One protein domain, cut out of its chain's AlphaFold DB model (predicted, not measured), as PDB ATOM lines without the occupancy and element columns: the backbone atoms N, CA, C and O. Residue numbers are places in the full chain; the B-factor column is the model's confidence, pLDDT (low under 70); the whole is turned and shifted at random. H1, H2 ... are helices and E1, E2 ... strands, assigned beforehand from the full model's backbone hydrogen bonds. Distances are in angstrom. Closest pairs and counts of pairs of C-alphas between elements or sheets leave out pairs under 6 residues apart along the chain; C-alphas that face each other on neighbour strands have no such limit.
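AT A GLANCE: This is residues 2 to 165 and 174 to 179 of the 180 residues of the protein "DJ-1_PfpI domain-containing protein" of Triticum turgidum subsp. durum (UniProt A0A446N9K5). A twisted sheet of five parallel strands forms the middle layer of three, with H1 and H3 over one face and H5, H6, H7 and short H4 over the other. H2 packs on H1, away from the sheet, and the small hairpin of E3 and E4 lies near the E2 edge of the sheet, where the C-alphas of Ser 81 in E2 and Ile 88 in E3 are 7.2 A apart. The printed part has 170 residues, with seven named helices and seven named strands in the order H1 H2 E1 H3 E2 E3 E4 H4 E5 H5 H6 E6 H7 E7; the class is mixed. It is compact, with a radius of gyration of the C-alphas of 14.7 A and spans of 39 by 35 by 27 A.

HOW THE PARTS SIT: The sheet runs E2, residues 76 to 81, E1, 49 to 54, E5, 113 to 116, E6, 146 to 149, and E7, 177 to 179. Backbone pairs within hydrogen-bond range are N 52 and O 78, 2.9 A, N 51 and O 113, 2.9 A, N 147 and O 114, 2.8 A, and N 177 and O 146, 2.8 A. H3, residues 60 to 72, is on the sheet over E1 and E5 at a height of 9.3 A. On the same face, H1, residues 2 to 12, touches residues 65 to 70 of H3 at a shallow tilt of 28 degrees, the C-alphas of Ala 4 and Leu 66 closest at 5.1 A. H2, residues 14 to 21, touches H1, Glu 9 and Val 17 having the closest C-alphas, 5.9 A. On the opposite face, H7, residues 151 to 160, lies over E6 and touches H5, residues 122 to 128, the C-alphas of Val 156 and Gly 127 closest at 4.1 A. H6, residues 130 to 141, and H4, residues 102 to 106, are also there and only just touch, with 3 pairs of C-alphas within 8 A, Leu 135 and Ala 106 closest at 7.5 A. E3, residues 87 to 89, and E4, 95 to 97, form an antiparallel hairpin, with N 88 and O 96 2.8 A apart. Every O i to N i+4 pair is within hydrogen-bond range in H1 to H6; in H7, 3 of 6 are.

IN THESE COORDINATES: H1 begins at C-alpha 2 (38.973, 50.827, 139.104) and E7 ends at C-alpha 179 (48.080, 53.284, 136.071). From first to last C-alpha, H3 measures 17.8 A, E1 and H6 16.3 A, E2 16.2 A.

THE WHOLE: The C-alphas of Glu 29 and Gly 84 are farthest apart, 40.3 A. Residues 166 to 173 are not printed; C-alphas 165 and 174 are 10.0 A apart. The link from H2 to E1 is long, 27 residues. Of 17 residues with pLDDT under 70, 29 to 35 make one run.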
ATOM      1  N   GLU A   2      39.256  50.136 140.347       87.38
ATOM      2  CA  GLU A   2      38.973  50.827 139.104       87.38
ATOM      3  C   GLU A   2      39.879  50.403 137.945       87.38
ATOM      4  O   GLU A   2      39.369  50.119 136.870       87.38
ATOM      5  N   PHE A   3      41.195  50.271 138.160       90.06
ATOM      6  CA  PHE A   3      42.107  49.799 137.112       90.06
ATOM      7  C   PHE A   3      41.755  48.392 136.606       90.06
ATOM      8  O   PHE A   3      41.752  48.148 135.403       90.06
ATOM      9  N   ALA A   4      41.406  47.470 137.506       93.38
ATOM     10  CA  ALA A   4      41.018  46.117 137.120       93.38
ATOM     11  C   ALA A   4      39.661  46.098 136.399       93.38
ATOM     12  O   ALA A   4      39.494  45.369 135.425       93.38
ATOM     13  N   LEU A   5      38.716  46.944 136.825       92.88
ATOM     14  CA  LEU A   5      37.435  47.116 136.133       92.88
ATOM     15  C   LEU A   5      37.609  47.746 134.743       92.88
ATOM     16  O   LEU A   5      36.941  47.313 133.811       92.88
ATOM     17  N   ALA A   6      38.551  48.675 134.573       91.00
ATOM     18  CA  ALA A   6      38.900  49.228 133.266       91.00
ATOM     19  C   ALA A   6      39.474  48.150 132.329       91.00
ATOM     20  O   ALA A   6      39.113  48.106 131.159       91.00
ATOM     21  N   LEU A   7      40.302  47.224 132.830       92.81
ATOM     22  CA  LEU A   7      40.762  46.079 132.029       92.81
ATOM     23  C   LEU A   7      39.604  45.157 131.626       92.81
ATOM     24  O   LEU A   7      39.561  44.686 130.493       92.81
ATOM     25  N   VAL A   8      38.644  44.917 132.525       94.00
ATOM     26  CA  VAL A   8      37.433  44.147 132.197       94.00
ATOM     27  C   VAL A   8      36.596  44.868 131.138       94.00
ATOM     28  O   VAL A   8      36.100  44.215 130.222       94.00
ATOM     29  N   GLU A   9      36.475  46.193 131.220       91.56
ATOM     30  CA  GLU A   9      35.792  47.003 130.209       91.56
ATOM     31  C   GLU A   9      36.445  46.853 128.835       91.56
ATOM     32  O   GLU A   9      35.743  46.654 127.849       91.56
ATOM     33  N   GLN A  10      37.776  46.890 128.769       90.00
ATOM     34  CA  GLN A  10      38.508  46.729 127.512       90.00
ATOM     35  C   GLN A  10      38.354  45.325 126.915       90.00
ATOM     36  O   GLN A  10      38.217  45.174 125.705       90.00
ATOM     37  N   LEU A  11      38.339  44.287 127.757       91.56
ATOM     38  CA  LEU A  11      38.255  42.895 127.304       91.56
ATOM     39  C   LEU A  11      36.832  42.446 126.941       91.56
ATOM     40  O   LEU A  11      36.665  41.588 126.077       91.56
ATOM     41  N   TYR A  12      35.811  42.979 127.616       92.88
ATOM     42  CA  TYR A  12      34.439  42.461 127.536       92.88
ATOM     43  C   TYR A  12      33.353  43.527 127.349       92.88
ATOM     44  O   TYR A  12      32.189  43.178 127.149       92.88
ATOM     45  N   GLY A  13      33.693  44.810 127.447       91.00
ATOM     46  CA  GLY A  13      32.745  45.920 127.405       91.00
ATOM     47  C   GLY A  13      32.091  46.254 128.752       91.00
ATOM     48  O   GLY A  13      32.159  45.510 129.735       91.00
ATOM     49  N   LYS A  14      31.411  47.407 128.781       90.69
ATOM     50  CA  LYS A  14      30.789  48.002 129.982       90.69
ATOM     51  C   LYS A  14      29.765  47.104 130.667       90.69
ATOM     52  O   LYS A  14      29.726  47.044 131.892       90.69
ATOM     53  N   GLU A  15      28.976  46.361 129.893       92.31
ATOM     54  CA  GLU A  15      27.951  45.468 130.443       92.31
ATOM     55  C   GLU A  15      28.570  44.407 131.368       92.31
ATOM     56  O   GLU A  15      28.037  44.105 132.437       92.31
ATOM     57  N   LYS A  16      29.748  43.874 131.008       94.38
ATOM     58  CA  LYS A  16      30.447  42.898 131.850       94.38
ATOM     59  C   LYS A  16      30.925  43.519 133.158       94.38
ATOM     60  O   LYS A  16      30.848  42.862 134.194       94.38
ATOM     61  N   VAL A  17      31.382  44.770 133.120       93.00
ATOM     62  CA  VAL A  17      31.800  45.511 134.318       93.00
ATOM     63  C   VAL A  17      30.633  45.657 135.286       93.00
ATOM     64  O   VAL A  17      30.780  45.332 136.460       93.00
ATOM     65  N   GLU A  18      29.455  46.056 134.805       91.25
ATOM     66  CA  GLU A  18      28.251  46.173 135.637       91.25
ATOM     67  C   GLU A  18      27.853  44.828 136.265       91.25
ATOM     68  O   GLU A  18      27.533  44.763 137.459       91.25
ATOM     69  N   GLN A  19      27.939  43.740 135.488       93.38
ATOM     70  CA  GLN A  19      27.658  42.380 135.959       93.38
ATOM     71  C   GLN A  19      28.578  41.958 137.116       93.38
ATOM     72  O   GLN A  19      28.100  41.322 138.057       93.38
ATOM     73  N   ILE A  20      29.873  42.302 137.076       94.50
ATOM     74  CA  ILE A  20      30.828  41.922 138.132       94.50
ATOM     75  C   ILE A  20      30.889  42.927 139.287       94.50
ATOM     76  O   ILE A  20      31.087  42.518 140.429       94.50
ATOM     77  N   ALA A  21      30.667  44.219 139.034       91.25
ATOM     78  CA  ALA A  21      30.763  45.268 140.046       91.25
ATOM     79  C   ALA A  21      29.604  45.203 141.051       91.25
ATOM     80  O   ALA A  21      29.805  45.405 142.251       91.25
ATOM     81  N   LYS A  22      28.399  44.837 140.585       88.56
ATOM     82  CA  LYS A  22      27.207  44.689 141.432       88.56
ATOM     83  C   LYS A  22      27.409  43.715 142.610       88.56
ATOM     84  O   LYS A  22      27.185  44.137 143.744       88.56
ATOM     85  N   PRO A  23      27.843  42.453 142.413       90.25
ATOM     86  CA  PRO A  23      28.110  41.541 143.527       90.25
ATOM     87  C   PRO A  23      29.340  41.932 144.363       90.25
ATOM     88  O   PRO A  23      29.476  41.448 145.481       90.25
ATOM     89  N   MET A  24      30.222  42.798 143.853       89.06
ATOM     90  CA  MET A  24      31.357  43.342 144.609       89.06
ATOM     91  C   MET A  24      30.971  44.551 145.480       89.06
ATOM     92  O   MET A  24      31.805  45.027 146.243       89.06
ATOM     93  N   LEU A  25      29.727  45.047 145.380       88.00
ATOM     94  CA  LEU A  25      29.253  46.277 146.033       88.00
ATOM     95  C   LEU A  25      30.104  47.512 145.691       88.00
ATOM     96  O   LEU A  25      30.190  48.462 146.469       88.00
ATOM     97  N   VAL A  26      30.712  47.513 144.503       85.12
ATOM     98  CA  VAL A  26      31.528  48.618 143.997       85.12
ATOM     99  C   VAL A  26      30.699  49.438 143.017       85.12
ATOM    100  O   VAL A  26      30.063  48.892 142.115       85.12
ATOM    101  N   ARG A  27      30.723  50.764 143.170       79.50
ATOM    102  CA  ARG A  27      30.241  51.677 142.130       79.50
ATOM    103  C   ARG A  27      31.384  51.941 141.165       79.50
ATOM    104  O   ARG A  27      32.411  52.475 141.567       79.50
ATOM    105  N   TYR A  28      31.208  51.548 139.911       75.81
ATOM    106  CA  TYR A  28      32.127  51.923 138.849       75.81
ATOM    107  C   TYR A  28      31.624  53.215 138.208       75.81
ATOM    108  O   TYR A  28      30.677  53.202 137.425       75.81
ATOM    109  N   GLU A  29      32.222  54.339 138.590       68.00
ATOM    110  CA  GLU A  29      32.002  55.614 137.912       68.00
ATOM    111  C   GLU A  29      33.056  55.767 136.811       68.00
ATOM    112  O   GLU A  29      34.257  55.630 137.048       68.00
ATOM    113  N   CYS A  30      32.602  56.025 135.583       53.00
ATOM    114  CA  CYS A  30      33.475  56.242 134.432       53.00
ATOM    115  C   CYS A  30      34.271  57.543 134.634       53.00
ATOM    116  O   CYS A  30      33.802  58.626 134.292       53.00
ATOM    117  N   GLY A  31      35.460  57.440 135.226       52.72
ATOM    118  CA  GLY A  31      36.321  58.591 135.523       52.72
ATOM    119  C   GLY A  31      37.727  58.245 136.025       52.72
ATOM    120  O   GLY A  31      38.522  59.148 136.275       52.72
ATOM    121  N   TYR A  32      38.065  56.959 136.161       56.31
ATOM    122  CA  TYR A  32      39.418  56.549 136.522       56.31
ATOM    123  C   TYR A  32      40.366  56.728 135.330       56.31
ATOM    124  O   TYR A  32      40.119  56.223 134.236       56.31
ATOM    125  N   SER A  33      41.471  57.444 135.546       55.25
ATOM    126  CA  SER A  33      42.502  57.699 134.537       55.25
ATOM    127  C   SER A  33      43.367  56.450 134.326       55.25
ATOM    128  O   SER A  33      44.511  56.388 134.780       55.25
ATOM    129  N   MET A  34      42.851  55.459 133.599       67.00
ATOM    130  CA  MET A  34      43.725  54.539 132.875       67.00
ATOM    131  C   MET A  34      44.388  55.339 131.755       67.00
ATOM    132  O   MET A  34      43.710  55.830 130.851       67.00
ATOM    133  N   LYS A  35      45.713  55.493 131.811       68.88
ATOM    134  CA  LYS A  35      46.443  56.084 130.693       68.88
ATOM    135  C   LYS A  35      46.885  54.957 129.777       68.88
ATOM    136  O   LYS A  35      47.921  54.325 129.994       68.88
ATOM    137  N   GLU A  36      46.076  54.715 128.757       72.38
ATOM    138  CA  GLU A  36      46.522  53.979 127.586       72.38
ATOM    139  C   GLU A  36      47.545  54.852 126.854       72.38
ATOM    140  O   GLU A  36      47.253  55.977 126.441       72.38
ATOM    141  N   VAL A  37      48.792  54.382 126.793       66.25
ATOM    142  CA  VAL A  37      49.890  55.192 126.254       66.25
ATOM    143  C   VAL A  37      49.900  55.154 124.721       66.25
ATOM    144  O   VAL A  37      50.476  56.063 124.140       66.25
ATOM    145  N   ASN A  38      49.203  54.196 124.086       60.56
ATOM    146  CA  ASN A  38      48.757  54.201 122.681       60.56
ATOM    147  C   ASN A  38      47.543  53.282 122.509       60.56
ATOM    148  O   ASN A  38      47.534  52.200 123.089       60.56
ATOM    149  N   SER A  39      46.624  53.639 121.611       63.00
ATOM    150  CA  SER A  39      45.514  52.769 121.219       63.00
ATOM    151  C   SER A  39      46.006  51.494 120.536       63.00
ATOM    152  O   SER A  39      46.608  51.550 119.458       63.00
ATOM    153  N   VAL A  40      45.728  50.350 121.154       70.94
ATOM    154  CA  VAL A  40      45.866  49.019 120.544       70.94
ATOM    155  C   VAL A  40      44.482  48.436 120.289       70.94
ATOM    156  O   VAL A  40      43.551  48.671 121.054       70.94
ATOM    157  N   GLU A  41      44.320  47.673 119.209       73.00
ATOM    158  CA  GLU A  41      43.068  46.943 119.010       73.00
ATOM    159  C   GLU A  41      43.049  45.710 119.917       73.00
ATOM    160  O   GLU A  41      43.844  44.777 119.764       73.00
ATOM    161  N   TRP A  42      42.114  45.712 120.861       80.69
ATOM    162  CA  TRP A  42      41.865  44.597 121.759       80.69
ATOM    163  C   TRP A  42      41.135  43.493 120.999       80.69
ATOM    164  O   TRP A  42      39.924  43.540 120.798       80.69
ATOM    165  N   HIS A  43      41.888  42.494 120.551       71.38
ATOM    166  CA  HIS A  43      41.334  41.324 119.885       71.38
ATOM    167  C   HIS A  43      41.331  40.141 120.840       71.38
ATOM    168  O   HIS A  43      42.385  39.627 121.199       71.38
ATOM    169  N   CYS A  44      40.141  39.682 121.213       73.50
ATOM    170  CA  CYS A  44      39.954  38.434 121.942       73.50
ATOM    171  C   CYS A  44      38.957  37.567 121.169       73.50
ATOM    172  O   CYS A  44      37.785  37.921 121.042       73.50
ATOM    173  N   SER A  45      39.408  36.433 120.629       71.44
ATOM    174  CA  SER A  45      38.515  35.427 120.048       71.44
ATOM    175  C   SER A  45      38.186  34.381 121.114       71.44
ATOM    176  O   SER A  45      38.978  33.470 121.352       71.44
ATOM    177  N   GLY A  46      37.030  34.508 121.765       87.44
ATOM    178  CA  GLY A  46      36.618  33.605 122.845       87.44
ATOM    179  C   GLY A  46      36.981  34.146 124.225       87.44
ATOM    180  O   GLY A  46      36.833  35.339 124.462       87.44
ATOM    181  N   THR A  47      37.397  33.274 125.146       94.50
ATOM    182  CA  THR A  47      37.756  33.654 126.520       94.50
ATOM    183  C   THR A  47      39.155  34.284 126.562       94.50
ATOM    184  O   THR A  47      40.118  33.567 126.292       94.50
ATOM    185  N   PRO A  48      39.294  35.573 126.934       96.25
ATOM    186  CA  PRO A  48      40.583  36.232 127.106       96.25
ATOM    187  C   PRO A  48      41.532  35.468 128.024       96.25
ATOM    188  O   PRO A  48      41.179  35.162 129.168       96.25
ATOM    189  N   LYS A  49      42.753  35.233 127.544       97.06
ATOM    190  CA  LYS A  49      43.840  34.644 128.326       97.06
ATOM    191  C   LYS A  49      44.757  35.728 128.877       97.06
ATOM    192  O   LYS A  49      45.386  36.464 128.115       97.06
ATOM    193  N   VAL A  50      44.876  35.807 130.199       98.19
ATOM    194  CA  VAL A  50      45.619  36.871 130.885       98.19
ATOM    195  C   VAL A  50      46.751  36.290 131.722       98.19
ATOM    196  O   VAL A  50      46.524  35.390 132.524       98.19
ATOM    197  N   LEU A  51      47.960  36.831 131.579       98.69
ATOM    198  CA  LEU A  51      49.101  36.507 132.436       98.69
ATOM    199  C   LEU A  51      49.281  37.577 133.521       98.69
ATOM    200  O   LEU A  51      49.451  38.756 133.198       98.69
ATOM    201  N   LEU A  52      49.328  37.147 134.785       98.62
ATOM    202  CA  LEU A  52      49.800  37.941 135.923       98.62
ATOM    203  C   LEU A  52      51.083  37.320 136.503       98.62
ATOM    204  O   LEU A  52      50.999  36.340 137.246       98.62
ATOM    205  N   PRO A  53      52.273  37.861 136.194       98.62
ATOM    206  CA  PRO A  53      53.513  37.409 136.806       98.62
ATOM    207  C   PRO A  53      53.672  38.011 138.210       98.62
ATOM    208  O   PRO A  53      53.511  39.218 138.393       98.62
ATOM    209  N   LEU A  54      54.021  37.184 139.195       98.69
ATOM    210  CA  LEU A  54      54.231  37.576 140.588       98.69
ATOM    211  C   LEU A  54      55.649  37.240 141.059       98.69
ATOM    212  O   LEU A  54      56.245  36.248 140.642       98.69
ATOM    213  N   ALA A  55      56.144  38.063 141.978       98.69
ATOM    214  CA  ALA A  55      57.401  37.889 142.695       98.69
ATOM    215  C   ALA A  55      57.197  38.199 144.182       98.69
ATOM    216  O   ALA A  55      56.207  38.821 144.575       98.69
ATOM    217  N   ASN A  56      58.156  37.824 145.019       98.75
ATOM    218  CA  ASN A  56      58.174  38.227 146.418       98.75
ATOM    219  C   ASN A  56      58.235  39.757 146.549       98.75
ATOM    220  O   ASN A  56      59.022  40.431 145.883       98.75
ATOM    221  N   GLY A  57      57.415  40.319 147.436       98.38
ATOM    222  CA  GLY A  57      57.349  41.759 147.678       98.38
ATOM    223  C   GLY A  57      56.518  42.556 146.670       98.38
ATOM    224  O   GLY A  57      56.690  43.775 146.595       98.38
ATOM    225  N   ILE A  58      55.657  41.903 145.884       98.50
ATOM    226  CA  ILE A  58      54.613  42.597 145.111       98.50
ATOM    227  C   ILE A  58      53.571  43.241 146.035       98.50
ATOM    228  O   ILE A  58      53.490  42.905 147.216       98.50
ATOM    229  N   GLU A  59      52.776  44.167 145.506       97.94
ATOM    230  CA  GLU A  59      51.657  44.785 146.224       97.94
ATOM    231  C   GLU A  59      50.442  43.847 146.156       97.94
ATOM    232  O   GLU A  59      49.930  43.552 145.072       97.94
ATOM    233  N   GLU A  60      50.028  43.298 147.301       97.31
ATOM    234  CA  GLU A  60      48.972  42.281 147.347       97.31
ATOM    235  C   GLU A  60      47.613  42.775 146.856       97.31
ATOM    236  O   GLU A  60      46.896  42.009 146.214       97.31
ATOM    237  N   MET A  61      47.232  44.021 147.137       97.00
ATOM    238  CA  MET A  61      45.922  44.536 146.759       97.00
ATOM    239  C   MET A  61      45.823  44.687 145.243       97.00
ATOM    240  O   MET A  61      44.830  44.257 144.664       97.00
ATOM    241  N   GLU A  62      46.850  45.211 144.578       96.94
ATOM    242  CA  GLU A  62      46.944  45.286 143.121       96.94
ATOM    243  C   GLU A  62      46.818  43.892 142.497       96.94
ATOM    244  O   GLU A  62      45.967  43.682 141.629       96.94
ATOM    245  N   ALA A  63      47.610  42.922 142.970       97.81
ATOM    246  CA  ALA A  63      47.586  41.554 142.455       97.81
ATOM    247  C   ALA A  63      46.219  40.883 142.660       97.81
ATOM    248  O   ALA A  63      45.621  40.388 141.703       97.81
ATOM    249  N   ILE A  64      45.697  40.876 143.889       97.88
ATOM    250  CA  ILE A  64      44.453  40.172 144.223       97.88
ATOM    251  C   ILE A  64      43.247  40.819 143.542       97.88
ATOM    252  O   ILE A  64      42.397  40.099 143.023       97.88
ATOM    253  N   ILE A  65      43.179  42.151 143.476       97.12
ATOM    254  CA  ILE A  65      42.089  42.857 142.789       97.12
ATOM    255  C   ILE A  65      42.090  42.538 141.291       97.12
ATOM    256  O   ILE A  65      41.023  42.303 140.723       97.12
ATOM    257  N   LEU A  66      43.264  42.515 140.648       97.88
ATOM    258  CA  LEU A  66      43.384  42.138 139.238       97.88
ATOM    259  C   LEU A  66      42.894  40.704 139.008       97.88
ATOM    260  O   LEU A  66      42.050  40.483 138.140       97.88
ATOM    261  N   VAL A  67      43.374  39.744 139.808       98.38
ATOM    262  CA  VAL A  67      42.961  38.335 139.708       98.38
ATOM    263  C   VAL A  67      41.457  38.178 139.931       98.38
ATOM    264  O   VAL A  67      40.789  37.532 139.122       98.38
ATOM    265  N   ASP A  68      40.911  38.760 141.001       98.00
ATOM    266  CA  ASP A  68      39.500  38.625 141.372       98.00
ATOM    267  C   ASP A  68      38.575  39.218 140.298       98.00
ATOM    268  O   ASP A  68      37.687  38.519 139.806       98.00
ATOM    269  N   ALA A  69      38.817  40.456 139.856       97.25
ATOM    270  CA  ALA A  69      37.975  41.109 138.854       97.25
ATOM    271  C   ALA A  69      37.999  40.374 137.501       97.25
ATOM    272  O   ALA A  69      36.944  40.107 136.918       97.25
ATOM    273  N   LEU A  70      39.185  39.988 137.018       98.06
ATOM    274  CA  LEU A  70      39.333  39.293 135.736       98.06
ATOM    275  C   LEU A  70      38.725  37.880 135.775       98.06
ATOM    276  O   LEU A  70      38.022  37.486 134.840       98.06
ATOM    277  N   ARG A  71      38.907  37.126 136.870       98.25
ATOM    278  CA  ARG A  71      38.279  35.800 137.030       98.25
ATOM    279  C   ARG A  71      36.760  35.895 137.186       98.25
ATOM    280  O   ARG A  71      36.043  35.060 136.631       98.25
ATOM    281  N   ARG A  72      36.231  36.924 137.863       97.56
ATOM    282  CA  ARG A  72      34.779  37.206 137.900       97.56
ATOM    283  C   ARG A  72      34.217  37.487 136.510       97.56
ATOM    284  O   ARG A  72      33.128  37.008 136.197       97.56
ATOM    285  N   ALA A  73      34.982  38.179 135.664       96.88
ATOM    286  CA  ALA A  73      34.647  38.412 134.260       96.88
ATOM    287  C   ALA A  73      34.778  37.159 133.370       96.88
ATOM    288  O   ALA A  73      34.403  37.217 132.203       96.88
ATOM    289  N   LYS A  74      35.225  36.027 133.936       97.44
ATOM    290  CA  LYS A  74      35.460  34.734 133.271       97.44
ATOM    291  C   LYS A  74      36.687  34.688 132.359       97.44
ATOM    292  O   LYS A  74      36.741  33.817 131.500       97.44
ATOM    293  N   ALA A  75      37.675  35.560 132.568       97.81
ATOM    294  CA  ALA A  75      38.960  35.447 131.878       97.81
ATOM    295  C   ALA A  75      39.747  34.217 132.359       97.81
ATOM    296  O   ALA A  75      39.677  33.850 133.537       97.81
ATOM    297  N   ASP A  76      40.525  33.616 131.458       97.69
ATOM    298  CA  ASP A  76      41.515  32.585 131.772       97.69
ATOM    299  C   ASP A  76      42.769  33.266 132.337       97.69
ATOM    300  O   ASP A  76      43.696  33.631 131.611       97.69
ATOM    301  N   VAL A  77      42.738  33.545 133.644       98.50
ATOM    302  CA  VAL A  77      43.825  34.230 134.354       98.50
ATOM    303  C   VAL A  77      44.836  33.214 134.865       98.50
ATOM    304  O   VAL A  77      44.541  32.464 135.798       98.50
ATOM    305  N   VAL A  78      46.042  33.272 134.303       98.56
ATOM    306  CA  VAL A  78      47.222  32.519 134.729       98.56
ATOM    307  C   VAL A  78      48.064  33.396 135.651       98.56
ATOM    308  O   VAL A  78      48.726  34.337 135.207       98.56
ATOM    309  N   VAL A  79      48.056  33.080 136.941       98.81
ATOM    310  CA  VAL A  79      48.954  33.670 137.936       98.81
ATOM    311  C   VAL A  79      50.247  32.863 137.936       98.81
ATOM    312  O   VAL A  79      50.239  31.678 138.269       98.81
ATOM    313  N   ALA A  80      51.355  33.488 137.551       98.75
ATOM    314  CA  ALA A  80      52.630  32.808 137.359       98.75
ATOM    315  C   ALA A  80      53.696  33.323 138.330       98.75
ATOM    316  O   ALA A  80      53.973  34.519 138.369       98.75
ATOM    317  N   SER A  81      54.327  32.429 139.084       98.75
ATOM    318  CA  SER A  81      55.464  32.779 139.941       98.75
ATOM    319  C   SER A  81      56.761  32.854 139.137       98.75
ATOM    320  O   SER A  81      57.047  31.963 138.335       98.75
ATOM    321  N   ILE A  82      57.569  33.888 139.381       98.38
ATOM    322  CA  ILE A  82      58.948  33.973 138.867       98.38
ATOM    323  C   ILE A  82      60.000  33.472 139.871       98.38
ATOM    324  O   ILE A  82      61.194  33.533 139.588       98.38
ATOM    325  N   GLU A  83      59.563  33.038 141.055       97.38
ATOM    326  CA  GLU A  83      60.423  32.572 142.146       97.38
ATOM    327  C   GLU A  83      60.854  31.106 141.936       97.38
ATOM    328  O   GLU A  83      60.606  30.510 140.892       97.38
ATOM    329  N   GLY A  84      61.490  30.494 142.941       95.69
ATOM    330  CA  GLY A  84      61.852  29.066 142.932       95.69
ATOM    331  C   GLY A  84      60.685  28.094 143.184       95.69
ATOM    332  O   GLY A  84      60.888  26.883 143.186       95.69
ATOM    333  N   GLY A  85      59.475  28.609 143.410       97.81
ATOM    334  CA  GLY A  85      58.250  27.837 143.609       97.81
ATOM    335  C   GLY A  85      57.013  28.716 143.431       97.81
ATOM    336  O   GLY A  85      57.131  29.918 143.204       97.81
ATOM    337  N   VAL A  86      55.819  28.135 143.552       98.50
ATOM    338  CA  VAL A  86      54.549  28.867 143.365       98.50
ATOM    339  C   VAL A  86      54.145  29.733 144.562       98.50
ATOM    340  O   VAL A  86      53.215  30.526 144.460       98.50
ATOM    341  N   GLU A  87      54.824  29.603 145.700       98.56
ATOM    342  CA  GLU A  87      54.543  30.409 146.887       98.56
ATOM    343  C   GLU A  87      55.193  31.795 146.790       98.56
ATOM    344  O   GLU A  87      56.401  31.919 146.599       98.56
ATOM    345  N   ILE A  88      54.385  32.833 146.988       98.56
ATOM    346  CA  ILE A  88      54.781  34.238 146.994       98.56
ATOM    347  C   ILE A  88      54.462  34.837 148.362       98.56
ATOM    348  O   ILE A  88      53.369  34.649 148.898       98.56
ATOM    349  N   THR A  89      55.391  35.612 148.911       98.62
ATOM    350  CA  THR A  89      55.146  36.490 150.060       98.62
ATOM    351  C   THR A  89      55.074  37.929 149.565       98.62
ATOM    352  O   THR A  89      56.074  38.491 149.117       98.62
ATOM    353  N   ALA A  90      53.883  38.520 149.611       98.38
ATOM    354  CA  ALA A  90      53.644  39.904 149.216       98.38
ATOM    355  C   ALA A  90      54.280  40.901 150.200       98.38
ATOM    356  O   ALA A  90      54.780  40.532 151.266       98.38
ATOM    357  N   ARG A  91      54.265  42.185 149.837       97.12
ATOM    358  CA  ARG A  91      54.969  43.264 150.538       97.12
ATOM    359  C   ARG A  91      54.626  43.357 152.023       97.12
ATOM    360  O   ARG A  91      55.537  43.600 152.814       97.12
ATOM    361  N   TYR A  92      53.365  43.161 152.406       97.56
ATOM    362  CA  TYR A  92      52.947  43.212 153.814       97.56
ATOM    363  C   TYR A  92      52.741  41.827 154.447       97.56
ATOM    364  O   TYR A  92      52.099  41.701 155.488       97.56
ATOM    365  N   GLY A  93      53.345  40.784 153.865       96.75
ATOM    366  CA  GLY A  93      53.403  39.440 154.446       96.75
ATOM    367  C   GLY A  93      52.259  38.509 154.039       96.75
ATOM    368  O   GLY A  93      52.239  37.354 154.467       96.75
ATOM    369  N   THR A  94      51.331  38.963 153.192       98.31
ATOM    370  CA  THR A  94      50.284  38.106 152.620       98.31
ATOM    371  C   THR A  94      50.916  36.977 151.800       98.31
ATOM    372  O   THR A  94      51.702  37.232 150.889       98.31
ATOM    373  N   ARG A  95      50.568  35.721 152.103       98.19
ATOM    374  CA  ARG A  95      51.019  34.553 151.330       98.19
ATOM    375  C   ARG A  95      50.042  34.268 150.194       98.19
ATOM    376  O   ARG A  95      48.853  34.080 150.437       98.19
ATOM    377  N   ILE A  96      50.558  34.213 148.974       98.25
ATOM    378  CA  ILE A  96      49.807  33.930 147.749       98.25
ATOM    379  C   ILE A  96      50.397  32.666 147.126       98.25
ATOM    380  O   ILE A  96      51.612  32.505 147.085       98.25
ATOM    381  N   VAL A  97      49.545  31.770 146.633       98.56
ATOM    382  CA  VAL A  97      49.971  30.606 145.847       98.56
ATOM    383  C   VAL A  97      49.603  30.880 144.393       98.56
ATOM    384  O   VAL A  97      48.425  31.028 144.075       98.56
ATOM    385  N   ALA A  98      50.613  31.017 143.536       98.62
ATOM    386  CA  ALA A  98      50.444  31.145 142.094       98.62
ATOM    387  C   ALA A  98      49.906  29.837 141.489       98.62
ATOM    388  O   ALA A  98      50.065  28.764 142.069       98.62
ATOM    389  N   ASP A  99      49.291  29.915 140.308       98.56
ATOM    390  CA  ASP A  99      48.762  28.727 139.635       98.56
ATOM    391  C   ASP A  99      49.898  27.853 139.079       98.56
ATOM    392  O   ASP A  99      49.799  26.628 139.084       98.56
ATOM    393  N   VAL A 100      50.957  28.493 138.567       98.69
ATOM    394  CA  VAL A 100      52.085  27.846 137.878       98.69
ATOM    395  C   VAL A 100      53.388  28.632 138.029       98.69
ATOM    396  O   VAL A 100      53.404  29.782 138.472       98.69
ATOM    397  N   MET A 101      54.492  28.030 137.592       98.62
ATOM    398  CA  MET A 101      55.762  28.721 137.365       98.62
ATOM    399  C   MET A 101      55.734  29.527 136.053       98.62
ATOM    400  O   MET A 101      55.046  29.157 135.100       98.62
ATOM    401  N   LEU A 102      56.532  30.598 135.948       98.56
ATOM    402  CA  LEU A 102      56.630  31.413 134.725       98.56
ATOM    403  C   LEU A 102      57.074  30.595 133.502       98.56
ATOM    404  O   LEU A 102      56.594  30.853 132.401       98.56
ATOM    405  N   GLY A 103      57.953  29.604 133.697       97.69
ATOM    406  CA  GLY A 103      58.330  28.603 132.686       97.69
ATOM    407  C   GLY A 103      57.112  27.974 132.020       97.69
ATOM    408  O   GLY A 103      56.887  28.158 130.829       97.69
ATOM    409  N   GLU A 104      56.272  27.331 132.826       97.88
ATOM    410  CA  GLU A 104      55.055  26.661 132.363       97.88
ATOM    411  C   GLU A 104      54.022  27.635 131.786       97.88
ATOM    412  O   GLU A 104      53.277  27.291 130.870       97.88
ATOM    413  N   ALA A 105      53.948  28.861 132.314       97.50
ATOM    414  CA  ALA A 105      53.082  29.891 131.752       97.50
ATOM    415  C   ALA A 105      53.545  30.316 130.349       97.50
ATOM    416  O   ALA A 105      52.711  30.521 129.470       97.50
ATOM    417  N   ALA A 106      54.857  30.423 130.110       95.88
ATOM    418  CA  ALA A 106      55.402  30.810 128.811       95.88
ATOM    419  C   ALA A 106      55.031  29.815 127.697       95.88
ATOM    420  O   ALA A 106      54.752  30.246 126.578       95.88
ATOM    421  N   ASP A 107      54.925  28.523 128.019       95.62
ATOM    422  CA  ASP A 107      54.480  27.475 127.088       95.62
ATOM    423  C   ASP A 107      53.002  27.616 126.679       95.62
ATOM    424  O   ASP A 107      52.559  27.035 125.690       95.62
ATOM    425  N   ARG A 108      52.219  28.410 127.423       93.50
ATOM    426  CA  ARG A 108      50.791  28.666 127.163       93.50
ATOM    427  C   ARG A 108      50.538  29.911 126.312       93.50
ATOM    428  O   ARG A 108      49.367  30.233 126.092       93.50
ATOM    429  N   ALA A 109      51.589  30.609 125.879       90.50
ATOM    430  CA  ALA A 109      51.498  31.768 124.995       90.50
ATOM    431  C   ALA A 109      50.883  31.401 123.617       90.50
ATOM    432  O   ALA A 109      50.970  30.245 123.198       90.50
ATOM    433  N   PRO A 110      50.298  32.361 122.872       92.94
ATOM    434  CA  PRO A 110      50.178  33.785 123.191       92.94
ATOM    435  C   PRO A 110      49.141  34.070 124.285       92.94
ATOM    436  O   PRO A 110      48.229  33.286 124.530       92.94
ATOM    437  N   PHE A 111      49.304  35.223 124.930       95.69
ATOM    438  CA  PHE A 111      48.321  35.801 125.846       95.69
ATOM    439  C   PHE A 111      47.566  36.921 125.131       95.69
ATOM    440  O   PHE A 111      48.082  37.493 124.171       95.69
ATOM    441  N   ASP A 112      46.363  37.239 125.587       95.38
ATOM    442  CA  ASP A 112      45.607  38.402 125.109       95.38
ATOM    443  C   ASP A 112      45.913  39.650 125.947       95.38
ATOM    444  O   ASP A 112      45.754  40.771 125.475       95.38
ATOM    445  N   LEU A 113      46.404  39.456 127.176       96.06
ATOM    446  CA  LEU A 113      46.912  40.517 128.039       96.06
ATOM    447  C   LEU A 113      48.031  39.985 128.946       96.06
ATOM    448  O   LEU A 113      47.885  38.938 129.578       96.06
ATOM    449  N   ILE A 114      49.125  40.737 129.073       97.75
ATOM    450  CA  ILE A 114      50.070  40.593 130.194       97.75
ATOM    451  C   ILE A 114      49.949  41.835 131.073       97.75
ATOM    452  O   ILE A 114      50.224  42.936 130.604       97.75
ATOM    453  N   ILE A 115      49.573  41.679 132.343       97.81
ATOM    454  CA  ILE A 115      49.484  42.803 133.285       97.81
ATOM    455  C   ILE A 115      50.368  42.552 134.506       97.81
ATOM    456  O   ILE A 115      50.271  41.514 135.153       97.81
ATOM    457  N   VAL A 116      51.256  43.502 134.804       98.25
ATOM    458  CA  VAL A 116      52.269  43.358 135.857       98.25
ATOM    459  C   VAL A 116      51.898  44.202 137.084       98.25
ATOM    460  O   VAL A 116      51.865  45.433 136.975       98.25
ATOM    461  N   PRO A 117      51.615  43.585 138.248       97.88
ATOM    462  CA  PRO A 117      51.388  44.322 139.484       97.88
ATOM    463  C   PRO A 117      52.687  44.927 140.022       97.88
ATOM    464  O   PRO A 117      53.786  44.437 139.753       97.88
ATOM    465  N   GLY A 118      52.555  46.007 140.781       96.88
ATOM    466  CA  GLY A 118      53.638  46.733 141.417       96.88
ATOM    467  C   GLY A 118      54.071  46.133 142.753       96.88
ATOM    468  O   GLY A 118      54.086  44.922 142.960       96.88
ATOM    469  N   GLY A 119      54.471  47.016 143.671       96.94
ATOM    470  CA  GLY A 119      55.071  46.664 144.959       96.94
ATOM    471  C   GLY A 119      56.586  46.512 144.908       96.94
ATOM    472  O   GLY A 119      57.170  46.182 143.881       96.94
ATOM    473  N   MET A 120      57.240  46.800 146.031       96.81
ATOM    474  CA  MET A 120      58.691  46.695 146.170       96.81
ATOM    475  C   MET A 120      59.034  45.770 147.341       96.81
ATOM    476  O   MET A 120      58.412  45.904 148.398       96.81
ATOM    477  N   PRO A 121      60.044  44.891 147.190       97.94
ATOM    478  CA  PRO A 121      60.982  44.800 146.056       97.94
ATOM    479  C   PRO A 121      60.471  44.072 144.795       97.94
ATOM    480  O   PRO A 121      61.192  44.055 143.798       97.94
ATOM    481  N   GLY A 122      59.252  43.523 144.800       98.31
ATOM    482  CA  GLY A 122      58.747  42.620 143.756       98.31
ATOM    483  C   GLY A 122      58.818  43.154 142.326       98.31
ATOM    484  O   GLY A 122      59.317  42.464 141.440       98.31
ATOM    485  N   ALA A 123      58.429  44.409 142.090       98.25
ATOM    486  CA  ALA A 123      58.519  45.043 140.774       98.25
ATOM    487  C   ALA A 123      59.961  45.120 140.241       98.25
ATOM    488  O   ALA A 123      60.184  44.971 139.042       98.25
ATOM    489  N   LYS A 124      60.959  45.308 141.116       98.38
ATOM    490  CA  LYS A 124      62.374  45.284 140.717       98.38
ATOM    491  C   LYS A 124      62.814  43.873 140.329       98.38
ATOM    492  O   LYS A 124      63.522  43.720 139.339       98.38
ATOM    493  N   THR A 125      62.384  42.860 141.079       98.56
ATOM    494  CA  THR A 125      62.657  41.448 140.766       98.56
ATOM    495  C   THR A 125      62.036  41.058 139.425       98.56
ATOM    496  O   THR A 125      62.724  40.503 138.572       98.56
ATOM    497  N   LEU A 126      60.778  41.440 139.185       98.69
ATOM    498  CA  LEU A 126      60.088  41.243 137.905       98.69
ATOM    499  C   LEU A 126      60.826  41.933 136.751       98.69
ATOM    500  O   LEU A 126      61.023  41.332 135.698       98.69
ATOM    501  N   GLY A 127      61.300  43.164 136.959       98.12
ATOM    502  CA  GLY A 127      62.084  43.905 135.968       98.12
ATOM    503  C   GLY A 127      63.450  43.286 135.662       98.12
ATOM    504  O   GLY A 127      63.982  43.498 134.577       98.12
ATOM    505  N   GLY A 128      64.015  42.509 136.591       98.31
ATOM    506  CA  GLY A 128      65.249  41.744 136.391       98.31
ATOM    507  C   GLY A 128      65.044  40.359 135.766       98.31
ATOM    508  O   GLY A 128      66.023  39.701 135.429       98.31
ATOM    509  N   CYS A 129      63.799  39.899 135.603       98.50
ATOM    510  CA  CYS A 129      63.496  38.581 135.055       98.50
ATOM    511  C   CYS A 129      63.547  38.597 133.519       98.50
ATOM    512  O   CYS A 129      62.611  39.043 132.854       98.50
ATOM    513  N   GLU A 130      64.625  38.063 132.941       98.25
ATOM    514  CA  GLU A 130      64.838  38.043 131.485       98.25
ATOM    515  C   GLU A 130      63.695  37.364 130.720       98.25
ATOM    516  O   GLU A 130      63.259  37.860 129.679       98.25
ATOM    517  N   GLN A 131      63.162  36.264 131.256       98.00
ATOM    518  CA  GLN A 131      62.064  35.528 130.634       98.00
ATOM    519  C   GLN A 131      60.775  36.360 130.569       98.00
ATOM    520  O   GLN A 131      60.121  36.396 129.524       98.00
ATOM    521  N   LEU A 132      60.420  37.067 131.649       98.56
ATOM    522  CA  LEU A 132      59.252  37.951 131.660       98.56
ATOM    523  C   LEU A 132      59.437  39.118 130.684       98.56
ATOM    524  O   LEU A 132      58.538  39.429 129.904       98.56
ATOM    525  N   VAL A 133      60.617  39.739 130.685       98.19
ATOM    526  CA  VAL A 133      60.942  40.836 129.766       98.19
ATOM    527  C   VAL A 133      60.844  40.377 128.310       98.19
ATOM    528  O   VAL A 133      60.308  41.102 127.471       98.19
ATOM    529  N   ALA A 134      61.305  39.164 127.998       97.50
ATOM    530  CA  ALA A 134      61.175  38.583 126.666       97.50
ATOM    531  C   ALA A 134      59.706  38.356 126.270       97.50
ATOM    532  O   ALA A 134      59.332  38.649 125.134       97.50
ATOM    533  N   LEU A 135      58.855  37.885 127.192       97.75
ATOM    534  CA  LEU A 135      57.412  37.745 126.951       97.75
ATOM    535  C   LEU A 135      56.739  39.097 126.682       97.75
ATOM    536  O   LEU A 135      55.947  39.203 125.748       97.75
ATOM    537  N   LEU A 136      57.076  40.134 127.454       96.81
ATOM    538  CA  LEU A 136      56.546  41.488 127.263       96.81
ATOM    539  C   LEU A 136      56.965  42.083 125.914       96.81
ATOM    540  O   LEU A 136      56.132  42.645 125.209       96.81
ATOM    541  N   LYS A 137      58.230  41.913 125.511       95.25
ATOM    542  CA  LYS A 137      58.712  42.356 124.192       95.25
ATOM    543  C   LYS A 137      58.005  41.626 123.050       95.25
ATOM    544  O   LYS A 137      57.550  42.278 122.117       95.25
ATOM    545  N   LYS A 138      57.819  40.305 123.160       94.25
ATOM    546  CA  LYS A 138      57.029  39.526 122.189       94.25
ATOM    547  C   LYS A 138      55.577  40.008 122.106       94.25
ATOM    548  O   LYS A 138      55.024  40.072 121.013       94.25
ATOM    549  N   GLN A 139      54.966  40.362 123.241       92.81
ATOM    550  CA  GLN A 139      53.625  40.961 123.288       92.81
ATOM    551  C   GLN A 139      53.594  42.282 122.504       92.81
ATOM    552  O   GLN A 139      52.743  42.465 121.633       92.81
ATOM    553  N   ALA A 140      54.584  43.145 122.760       90.94
ATOM    554  CA  ALA A 140      54.736  44.446 122.118       90.94
ATOM    555  C   ALA A 140      54.915  44.339 120.586       90.94
ATOM    556  O   ALA A 140      54.268  45.058 119.815       90.94
ATOM    557  N   GLU A 141      55.763  43.412 120.137       91.50
ATOM    558  CA  GLU A 141      56.020  43.111 118.721       91.50
ATOM    559  C   GLU A 141      54.786  42.534 118.012       91.50
ATOM    560  O   GLU A 141      54.519  42.864 116.857       91.50
ATOM    561  N   ALA A 142      53.997  41.714 118.712       89.44
ATOM    562  CA  ALA A 142      52.778  41.096 118.187       89.44
ATOM    563  C   ALA A 142      51.563  42.039 118.144       89.44
ATOM    564  O   ALA A 142      50.468  41.608 117.785       89.44
ATOM    565  N   ASN A 143      51.741  43.314 118.492       87.38
ATOM    566  CA  ASN A 143      50.670  44.297 118.627       87.38
ATOM    567  C   ASN A 143      49.574  43.907 119.639       87.38
ATOM    568  O   ASN A 143      48.399  44.198 119.419       87.38
ATOM    569  N   ARG A 144      49.944  43.229 120.731       90.31
ATOM    570  CA  ARG A 144      48.995  42.736 121.733       90.31
ATOM    571  C   ARG A 144      49.054  43.544 123.036       90.31
ATOM    572  O   ARG A 144      50.125  44.035 123.398       90.31
ATOM    573  N   PRO A 145      47.935  43.659 123.770       92.44
ATOM    574  CA  PRO A 145      47.891  44.393 125.028       92.44
ATOM    575  C   PRO A 145      48.888  43.882 126.077       92.44
ATOM    576  O   PRO A 145      48.984  42.690 126.381       92.44
ATOM    577  N   TYR A 146      49.596  44.816 126.702       95.06
ATOM    578  CA  TYR A 146      50.345  44.581 127.931       95.06
ATOM    579  C   TYR A 146      50.321  45.831 128.806       95.06
ATOM    580  O   TYR A 146      50.007  46.924 128.339       95.06
ATOM    581  N   GLY A 147      50.651  45.702 130.085       94.75
ATOM    582  CA  GLY A 147      50.670  46.851 130.975       94.75
ATOM    583  C   GLY A 147      51.244  46.573 132.348       94.75
ATOM    584  O   GLY A 147      51.627  45.450 132.678       94.75
ATOM    585  N   ALA A 148      51.280  47.620 133.159       95.25
ATOM    586  CA  ALA A 148      51.698  47.550 134.546       95.25
ATOM    587  C   ALA A 148      50.924  48.553 135.406       95.25
ATOM    588  O   ALA A 148      50.415  49.561 134.910       95.25
ATOM    589  N   ILE A 149      50.864  48.279 136.704       94.31
ATOM    590  CA  ILE A 149      50.306  49.180 137.713       94.31
ATOM    591  C   ILE A 149      51.365  49.505 138.773       94.31
ATOM    592  O   ILE A 149      52.294  48.730 139.021       94.31
ATOM    593  N   GLY A 150      51.279  50.715 139.328       93.44
ATOM    594  CA  GLY A 150      52.122  51.157 140.429       93.44
ATOM    595  C   GLY A 150      53.612  51.117 140.079       93.44
ATOM    596  O   GLY A 150      54.046  51.543 139.002       93.44
ATOM    597  N   ALA A 151      54.411  50.575 141.001       95.25
ATOM    598  CA  ALA A 151      55.870  50.514 140.887       95.25
ATOM    599  C   ALA A 151      56.366  49.716 139.661       95.25
ATOM    600  O   ALA A 151      57.455  49.991 139.153       95.25
ATOM    601  N   ALA A 152      55.576  48.770 139.138       96.81
ATOM    602  CA  ALA A 152      55.974  47.981 137.973       96.81
ATOM    603  C   ALA A 152      56.062  48.813 136.689       96.81
ATOM    604  O   ALA A 152      56.862  48.494 135.811       96.81
ATOM    605  N   THR A 153      55.345  49.932 136.595       93.81
ATOM    606  CA  THR A 153      55.485  50.848 135.454       93.81
ATOM    607  C   THR A 153      56.933  51.338 135.316       93.81
ATOM    608  O   THR A 153      57.539  51.190 134.255       93.81
ATOM    609  N   ALA A 154      57.518  51.839 136.408       93.88
ATOM    610  CA  ALA A 154      58.874  52.395 136.425       93.88
ATOM    611  C   ALA A 154      59.978  51.327 136.513       93.88
ATOM    612  O   ALA A 154      61.105  51.559 136.085       93.88
ATOM    613  N   HIS A 155      59.681  50.152 137.079       96.88
ATOM    614  CA  HIS A 155      60.696  49.118 137.318       96.88
ATOM    615  C   HIS A 155      60.664  47.950 136.329       96.88
ATOM    616  O   HIS A 155      61.678  47.273 136.187       96.88
ATOM    617  N   VAL A 156      59.554  47.734 135.619       97.19
ATOM    618  CA  VAL A 156      59.402  46.651 134.633       97.19
ATOM    619  C   VAL A 156      59.264  47.206 133.221       97.19
ATOM    620  O   VAL A 156      59.923  46.719 132.314       97.19
ATOM    621  N   LEU A 157      58.444  48.234 132.990       95.12
ATOM    622  CA  LEU A 157      58.228  48.714 131.620       95.12
ATOM    623  C   LEU A 157      59.275  49.746 131.184       95.12
ATOM    624  O   LEU A 157      59.866  49.619 130.108       95.12
ATOM    625  N   GLU A 158      59.527  50.762 132.010       92.94
ATOM    626  CA  GLU A 158      60.433  51.869 131.672       92.94
ATOM    627  C   GLU A 158      61.861  51.422 131.307       92.94
ATOM    628  O   GLU A 158      62.332  51.798 130.226       92.94
ATOM    629  N   PRO A 159      62.543  50.574 132.109       94.88
ATOM    630  CA  PRO A 159      63.949  50.237 131.874       94.88
ATOM    631  C   PRO A 159      64.159  49.438 130.586       94.88
ATOM    632  O   PRO A 159      65.235  49.471 129.993       94.88
ATOM    633  N   HIS A 160      63.112  48.750 130.128       94.75
ATOM    634  CA  HIS A 160      63.140  47.892 128.946       94.75
ATOM    635  C   HIS A 160      62.629  48.590 127.685       94.75
ATOM    636  O   HIS A 160      62.438  47.942 126.657       94.75
ATOM    637  N   GLY A 161      62.424  49.911 127.747       91.56
ATOM    638  CA  GLY A 161      61.952  50.716 126.620       91.56
ATOM    639  C   GLY A 161      60.497  50.448 126.246       91.56
ATOM    640  O   GLY A 161      60.045  50.922 125.206       91.56
ATOM    641  N   LEU A 162      59.759  49.731 127.096       90.69
ATOM    642  CA  LEU A 162      58.389  49.324 126.827       90.69
ATOM    643  C   LEU A 162      57.393  50.472 127.014       90.69
ATOM    644  O   LEU A 162      56.264  50.309 126.590       90.69
ATOM    645  N   LEU A 163      57.784  51.618 127.599       84.06
ATOM    646  CA  LEU A 163      56.945  52.824 127.748       84.06
ATOM    647  C   LEU A 163      57.090  53.856 126.609       84.06
ATOM    648  O   LEU A 163      56.408  54.883 126.630       84.06
ATOM    649  N   LYS A 164      58.013  53.674 125.651       67.06
ATOM    650  CA  LYS A 164      58.375  54.762 124.725       67.06
ATOM    651  C   LYS A 164      57.283  55.057 123.687       67.06
ATOM    652  O   LYS A 164      56.929  54.227 122.858       67.06
ATOM    653  N   VAL A 165      56.852  56.316 123.672       49.19
ATOM    654  CA  VAL A 165      56.182  56.981 122.548       49.19
ATOM    655  C   VAL A 165      57.265  57.358 121.533       49.19
ATOM    656  O   VAL A 165      58.157  58.146 121.852       49.19
ATOM    657  N   SER A 174      52.953  47.888 119.386       49.59
ATOM    658  CA  SER A 174      52.021  48.065 120.509       49.59
ATOM    659  C   SER A 174      52.722  48.580 121.750       49.59
ATOM    660  O   SER A 174      53.896  48.307 121.985       49.59
ATOM    661  N   ASN A 175      51.959  49.332 122.535       52.28
ATOM    662  CA  ASN A 175      52.424  50.129 123.657       52.28
ATOM    663  C   ASN A 175      51.550  49.835 124.891       52.28
ATOM    664  O   ASN A 175      50.434  49.335 124.747       52.28
ATOM    665  N   PRO A 176      52.033  50.144 126.102       60.19
ATOM    666  CA  PRO A 176      51.469  49.611 127.330       60.19
ATOM    667  C   PRO A 176      50.299  50.405 127.895       60.19
ATOM    668  O   PRO A 176      50.186  51.624 127.732       60.19
ATOM    669  N   LEU A 177      49.519  49.707 128.712       73.81
ATOM    670  CA  LEU A 177      48.569  50.271 129.660       73.81
ATOM    671  C   LEU A 177      49.281  50.579 130.975       73.81
ATOM    672  O   LEU A 177      50.005  49.735 131.508       73.81
ATOM    673  N   THR A 178      49.060  51.775 131.517       69.81
ATOM    674  CA  THR A 178      49.660  52.174 132.796       69.81
ATOM    675  C   THR A 178      48.637  52.828 133.714       69.81
ATOM    676  O   THR A 178      47.769  53.583 133.267       69.81
ATOM    677  N   ALA A 179      48.764  52.556 135.010       64.06
ATOM    678  CA  ALA A 179      48.080  53.284 136.071       64.06
ATOM    679  C   ALA A 179      49.055  53.586 137.214       64.06
ATOM    680  O   ALA A 179      49.992  52.820 137.464       64.06
TER     681      ALA A 179